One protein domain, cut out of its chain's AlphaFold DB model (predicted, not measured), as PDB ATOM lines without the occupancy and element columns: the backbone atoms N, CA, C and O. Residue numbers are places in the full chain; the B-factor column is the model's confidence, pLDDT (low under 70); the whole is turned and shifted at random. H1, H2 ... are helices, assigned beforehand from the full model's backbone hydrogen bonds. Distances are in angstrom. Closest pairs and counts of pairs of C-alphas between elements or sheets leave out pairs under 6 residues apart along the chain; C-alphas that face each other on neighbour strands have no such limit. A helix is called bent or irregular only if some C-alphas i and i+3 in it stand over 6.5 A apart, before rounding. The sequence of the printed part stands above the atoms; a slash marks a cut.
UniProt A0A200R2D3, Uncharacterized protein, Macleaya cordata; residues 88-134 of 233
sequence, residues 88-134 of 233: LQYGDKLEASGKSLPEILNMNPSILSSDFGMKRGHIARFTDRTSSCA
ATOM      1  N   LEU A  88     -27.667  11.157  34.450       91.94
ATOM      2  CA  LEU A  88     -26.655  11.473  33.426       91.94
ATOM      3  C   LEU A  88     -25.249  11.763  33.992       91.94
ATOM      4  O   LEU A  88     -24.255  11.523  33.320       91.94
ATOM      5  N   GLN A  89     -25.164  12.192  35.256       92.38
ATOM      6  CA  GLN A  89     -23.929  12.344  36.042       92.38
ATOM      7  C   GLN A  89     -23.051  11.076  36.154       92.38
ATOM      8  O   GLN A  89     -21.919  11.166  36.623       92.38
ATOM      9  N   TYR A  90     -23.562   9.898  35.782       91.94
ATOM     10  CA  TYR A  90     -22.798   8.647  35.707       91.94
ATOM     11  C   TYR A  90     -22.473   8.212  34.269       91.94
ATOM     12  O   TYR A  90     -21.814   7.189  34.106       91.94
ATOM     13  N   GLY A  91     -22.909   8.962  33.246       90.44
ATOM     14  CA  GLY A  91     -22.806   8.587  31.829       90.44
ATOM     15  C   GLY A  91     -21.387   8.235  31.411       90.44
ATOM     16  O   GLY A  91     -21.130   7.084  31.073       90.44
ATOM     17  N   ASP A  92     -20.457   9.176  31.565       90.50
ATOM     18  CA  ASP A  92     -19.054   8.984  31.175       90.50
ATOM     19  C   ASP A  92     -18.406   7.781  31.898       90.50
ATOM     20  O   ASP A  92     -17.541   7.106  31.345       90.50
ATOM     21  N   LYS A  93     -18.843   7.469  33.131       91.31
ATOM     22  CA  LYS A  93     -18.349   6.311  33.895       91.31
ATOM     23  C   LYS A  93     -18.921   4.985  33.401       91.31
ATOM     24  O   LYS A  93     -18.185   4.003  33.357       91.31
ATOM     25  N   LEU A  94     -20.214   4.939  33.066       89.44
ATOM     26  CA  LEU A  94     -20.831   3.749  32.473       89.44
ATOM     27  C   LEU A  94     -20.228   3.474  31.088       89.44
ATOM     28  O   LEU A  94     -19.813   2.348  30.827       89.44
ATOM     29  N   GLU A  95     -20.073   4.505  30.256       89.88
ATOM     30  CA  GLU A  95     -19.437   4.411  28.933       89.88
ATOM     31  C   GLU A  95     -17.979   3.940  29.019       89.88
ATOM     32  O   GLU A  95     -17.584   3.024  28.298       89.88
ATOM     33  N   ALA A  96     -17.192   4.484  29.956       87.88
ATOM     34  CA  ALA A  96     -15.807   4.065  30.174       87.88
ATOM     35  C   ALA A  96     -15.661   2.591  30.599       87.88
ATOM     36  O   ALA A  96     -14.577   2.027  30.459       87.88
ATOM     37  N   SER A  97     -16.727   1.945  31.091       86.44
ATOM     38  CA  SER A  97     -16.693   0.510  31.399       86.44
ATOM     39  C   SER A  97     -16.827  -0.396  30.174       86.44
ATOM     40  O   SER A  97     -16.546  -1.587  30.289       86.44
ATOM     41  N   GLY A  98     -17.248   0.140  29.018       85.00
ATOM     42  CA  GLY A  98     -17.402  -0.615  27.769       85.00
ATOM     43  C   GLY A  98     -18.478  -1.709  27.793       85.00
ATOM     44  O   GLY A  98     -18.499  -2.546  26.896       85.00
ATOM     45  N   LYS A  99     -19.337  -1.718  28.818       87.88
ATOM     46  CA  LYS A  99     -20.438  -2.672  29.008       87.88
ATOM     47  C   LYS A  99     -21.711  -2.132  28.373       87.88
ATOM     48  O   LYS A  99     -21.984  -0.938  28.479       87.88
ATOM     49  N   SER A 100     -22.520  -3.007  27.785       89.12
ATOM     50  CA  SER A 100     -23.827  -2.608  27.240       89.12
ATOM     51  C   SER A 100     -24.822  -2.269  28.361       89.12
ATOM     52  O   SER A 100     -24.731  -2.796  29.475       89.12
ATOM     53  N   LEU A 101     -25.818  -1.422  28.085       89.69
ATOM     54  CA  LEU A 101     -26.871  -1.089  29.054       89.69
ATOM     55  C   LEU A 101     -27.547  -2.323  29.705       89.69
ATOM     56  O   LEU A 101     -27.628  -2.355  30.938       89.69
ATOM     57  N   PRO A 102     -28.019  -3.347  28.958       88.56
ATOM     58  CA  PRO A 102     -28.631  -4.533  29.565       88.56
ATOM     59  C   PRO A 102     -27.648  -5.357  30.406       88.56
ATOM     60  O   PRO A 102     -28.064  -5.993  31.375       88.56
ATOM     61  N   GLU A 103     -26.355  -5.338  30.084       90.25
ATOM     62  CA  GLU A 103     -25.322  -5.983  30.896       90.25
ATOM     63  C   GLU A 103     -25.157  -5.263  32.242       90.25
ATOM     64  O   GLU A 103     -25.200  -5.911  33.287       90.25
ATOM     65  N   ILE A 104     -25.076  -3.924  32.233       89.75
ATOM     66  CA  ILE A 104     -24.989  -3.087  33.444       89.75
ATOM     67  C   ILE A 104     -26.235  -3.271  34.330       89.75
ATOM     68  O   ILE A 104     -26.110  -3.387  35.550       89.75
ATOM     69  N   LEU A 105     -27.432  -3.344  33.735       89.31
ATOM     70  CA  LEU A 105     -28.697  -3.554  34.458       89.31
ATOM     71  C   LEU A 105     -28.818  -4.935  35.116       89.31
ATOM     72  O   LEU A 105     -29.543  -5.072  36.102       89.31
ATOM     73  N   ASN A 106     -28.109  -5.942  34.599       90.12
ATOM     74  CA  ASN A 106     -28.053  -7.283  35.181       90.12
ATOM     75  C   ASN A 106     -26.910  -7.449  36.207       90.12
ATOM     76  O   ASN A 106     -26.786  -8.519  36.809       90.12
ATOM     77  N   MET A 107     -26.072  -6.428  36.431       86.75
ATOM     78  CA  MET A 107     -24.999  -6.496  37.431       86.75
ATOM     79  C   MET A 107     -25.527  -6.390  38.865       86.75
ATOM     80  O   MET A 107     -26.556  -5.778  39.149       86.75
ATOM     81  N   ASN A 108     -24.771  -6.961  39.805       91.56
ATOM     82  CA  ASN A 108     -25.079  -6.858  41.227       91.56
ATOM     83  C   ASN A 108     -25.029  -5.375  41.674       91.56
ATOM     84  O   ASN A 108     -24.012  -4.716  41.434       91.56
ATOM     85  N   PRO A 109     -26.058  -4.831  42.356       88.94
ATOM     86  CA  PRO A 109     -26.073  -3.437  42.814       88.94
ATOM     87  C   PRO A 109     -24.893  -3.031  43.716       88.94
ATOM     88  O   PRO A 109     -24.589  -1.842  43.815       88.94
ATOM     89  N   SER A 110     -24.184  -3.977  44.343       89.00
ATOM     90  CA  SER A 110     -22.920  -3.686  45.040       89.00
ATOM     91  C   SER A 110     -21.833  -3.142  44.102       89.00
ATOM     92  O   SER A 110     -21.142  -2.188  44.459       89.00
ATOM     93  N   ILE A 111     -21.732  -3.683  42.885       89.94
ATOM     94  CA  ILE A 111     -20.781  -3.272  41.839       89.94
ATOM     95  C   ILE A 111     -21.124  -1.857  41.352       89.94
ATOM     96  O   ILE A 111     -20.239  -1.018  41.204       89.94
ATOM     97  N   LEU A 112     -22.419  -1.542  41.213       89.94
ATOM     98  CA  LEU A 112     -22.890  -0.187  40.888       89.94
ATOM     99  C   LEU A 112     -22.475   0.850  41.946       89.94
ATOM    100  O   LEU A 112     -22.160   1.995  41.610       89.94
ATOM    101  N   SER A 113     -22.428   0.453  43.220       90.88
ATOM    102  CA  SER A 113     -21.949   1.323  44.299       90.88
ATOM    103  C   SER A 113     -20.422   1.443  44.338       90.88
ATOM    104  O   SER A 113     -19.929   2.542  44.580       90.88
ATOM    105  N   SER A 114     -19.697   0.339  44.126       93.00
ATOM    106  CA  SER A 114     -18.229   0.263  44.173       93.00
ATOM    107  C   SER A 114     -17.581   0.983  42.988       93.00
ATOM    108  O   SER A 114     -16.898   1.991  43.158       93.00
ATOM    109  N   ASP A 115     -17.849   0.501  41.777       89.94
ATOM    110  CA  ASP A 115     -17.041   0.820  40.597       89.94
ATOM    111  C   ASP A 115     -17.471   2.157  39.980       89.94
ATOM    112  O   ASP A 115     -16.660   2.951  39.501       89.94
ATOM    113  N   PHE A 116     -18.773   2.446  40.042       90.12
ATOM    114  CA  PHE A 116     -19.370   3.637  39.436       90.12
ATOM    115  C   PHE A 116     -19.673   4.748  40.455       90.12
ATOM    116  O   PHE A 116     -19.917   5.899  40.071       90.12
ATOM    117  N   GLY A 117     -19.617   4.448  41.757       90.19
ATOM    118  CA  GLY A 117     -19.933   5.398  42.828       90.19
ATOM    119  C   GLY A 117     -21.420   5.769  42.897       90.19
ATOM    120  O   GLY A 117     -21.763   6.898  43.273       90.19
ATOM    121  N   MET A 118     -22.326   4.872  42.486       92.62
ATOM    122  CA  MET A 118     -23.758   5.148  42.568       92.62
ATOM    123  C   MET A 118     -24.251   5.138  44.018       92.62
ATOM    124  O   MET A 118     -24.005   4.212  44.786       92.62
ATOM    125  N   LYS A 119     -25.014   6.168  44.399       93.50
ATOM    126  CA  LYS A 119     -25.684   6.223  45.709       93.50
ATOM    127  C   LYS A 119     -26.836   5.211  45.747       93.50
ATOM    128  O   LYS A 119     -27.505   5.017  44.737       93.50
ATOM    129  N   ARG A 120     -27.172   4.651  46.915       90.94
ATOM    130  CA  ARG A 120     -28.258   3.650  47.074       90.94
ATOM    131  C   ARG A 120     -29.594   4.054  46.422       90.94
ATOM    132  O   ARG A 120     -30.217   3.240  45.754       90.94
ATOM    133  N   GLY A 121     -30.012   5.315  46.563       90.50
ATOM    134  CA  GLY A 121     -31.227   5.831  45.912       90.50
ATOM    135  C   GLY A 121     -31.095   6.071  44.401       90.50
ATOM    136  O   GLY A 121     -32.101   6.140  43.706       90.50
ATOM    137  N   HIS A 122     -29.871   6.193  43.881       93.19
ATOM    138  CA  HIS A 122     -29.591   6.283  42.445       93.19
ATOM    139  C   HIS A 122     -29.625   4.891  41.815       93.19
ATOM    140  O   HIS A 122     -30.263   4.722  40.785       93.19
ATOM    141  N   ILE A 123     -29.054   3.892  42.498       92.50
ATOM    142  CA  ILE A 123     -29.157   2.473  42.132       92.50
ATOM    143  C   ILE A 123     -30.628   2.051  42.056       92.50
ATOM    144  O   ILE A 123     -31.033   1.490  41.049       92.50
ATOM    145  N   ALA A 124     -31.444   2.400  43.059       90.06
ATOM    146  CA  ALA A 124     -32.873   2.082  43.053       90.06
ATOM    147  C   ALA A 124     -33.597   2.618  41.802       90.06
ATOM    148  O   ALA A 124     -34.299   1.854  41.147       90.06
ATOM    149  N   ARG A 125     -33.373   3.891  41.421       90.44
ATOM    150  CA  ARG A 125     -33.920   4.470  40.175       90.44
ATOM    151  C   ARG A 125     -33.327   3.839  38.914       90.44
ATOM    152  O   ARG A 125     -34.027   3.710  37.919       90.44
ATOM    153  N   PHE A 126     -32.047   3.469  38.943       90.31
ATOM    154  CA  PHE A 126     -31.358   2.840  37.817       90.31
ATOM    155  C   PHE A 126     -31.912   1.445  37.518       90.31
ATOM    156  O   PHE A 126     -32.154   1.130  36.364       90.31
ATOM    157  N   THR A 127     -32.166   0.629  38.543       89.69
ATOM    158  CA  THR A 127     -32.743  -0.717  38.385       89.69
ATOM    159  C   THR A 127     -34.262  -0.716  38.191       89.69
ATOM    160  O   THR A 127     -34.842  -1.756  37.881       89.69
ATOM    161  N   ASP A 128     -34.927   0.424  38.397       86.94
ATOM    162  CA  ASP A 128     -36.375   0.530  38.261       86.94
ATOM    163  C   ASP A 128     -36.805   0.491  36.785       86.94
ATOM    164  O   ASP A 128     -36.552   1.400  35.985       86.94
ATOM    165  N   ARG A 129     -37.488  -0.600  36.427       79.19
ATOM    166  CA  ARG A 129     -38.068  -0.831  35.098       79.19
ATOM    167  C   ARG A 129     -39.480  -0.243  34.971       79.19
ATOM    168  O   ARG A 129     -40.028  -0.258  33.874       79.19
ATOM    169  N   THR A 130     -40.065   0.262  36.061       68.38
ATOM    170  CA  THR A 130     -41.419   0.846  36.089       68.38
ATOM    171  C   THR A 130     -41.449   2.349  35.814       68.38
ATOM    172  O   THR A 130     -42.526   2.891  35.559       68.38
ATOM    173  N   SER A 131     -40.290   3.020  35.777       61.09
ATOM    174  CA  SER A 131     -40.189   4.440  35.431       61.09
ATOM    175  C   SER A 131     -40.438   4.682  33.932       61.09
ATOM    176  O   SER A 131     -39.506   4.847  33.139       61.09
ATOM    177  N   SER A 132     -41.711   4.726  33.543       48.97
ATOM    178  CA  SER A 132     -42.141   5.505  32.380       48.97
ATOM    179  C   SER A 132     -41.903   6.996  32.652       48.97
ATOM    180  O   SER A 132     -41.805   7.413  33.810       48.97
ATOM    181  N   CYS A 133     -41.778   7.804  31.597       51.81
ATOM    182  CA  CYS A 133     -41.390   9.215  31.684       51.81
ATOM    183  C   CYS A 133     -42.497  10.103  32.285       51.81
ATOM    184  O   CYS A 133     -43.107  10.930  31.605       51.81
ATOM    185  N   ALA A 134     -42.752   9.953  33.583       46.22
ATOM    186  CA  ALA A 134     -43.545  10.872  34.375       46.22
ATOM    187  C   ALA A 134     -42.689  12.098  34.711       46.22
ATOM    188  O   ALA A 134     -42.029  12.143  35.749       46.22
TER     189      ALA A 134
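AT A GLANCE: This is residues 88 to 134 of the 233 residues of an uncharacterized protein of Macleaya cordata (UniProt A0A200R2D3). Four short helices follow one another along a winding chain with few contacts: H3 and H4 pack together at a slant, H2 comes near the end of H4, and H1 keeps to itself. A tail without a named element, residues 128 to 134, follows H4. The 47 printed residues are all helix in class, with no named strand, and compact: radius of gyration of the C-alphas 10.5 A, spans 29 by 20 by 19 A.

IN THESE COORDINATES: H1, residues 88 to 96, begins at C-alpha 88 (-26.655, 11.473, 33.426) and measures 13.5 A; it is irregular, with C-alphas 89 and 92 7.7 A apart. H2 is residues 101 to 105, H3 residues 109 to 114. H4, residues 120 to 127, measures 10.7 A and ends at C-alpha 127 (-32.743, -0.717, 38.385).

HOW THE PARTS SIT: H1 and H2 are only just apart, closest 8.1 A. H2 and H4 are close but not clearly touching; their closest C-alphas, Leu 105 and Thr 127, are 6.3 A apart. H3 touches H4, closest C-alphas Pro 109 and Ile 123 at 6.7 A, at a steep tilt of 52 degrees, opposite ways. Every O i to N i+4 pair is within hydrogen-bond range in H2, H3 and H4, and 3 of 5 in H1.

THE WHOLE: The printed part has no cut, and its three links are tight. Residues 98 to 103, of which 101 to 103 belong to H2, stand free. Residues 130 to 134 have pLDDT under 70.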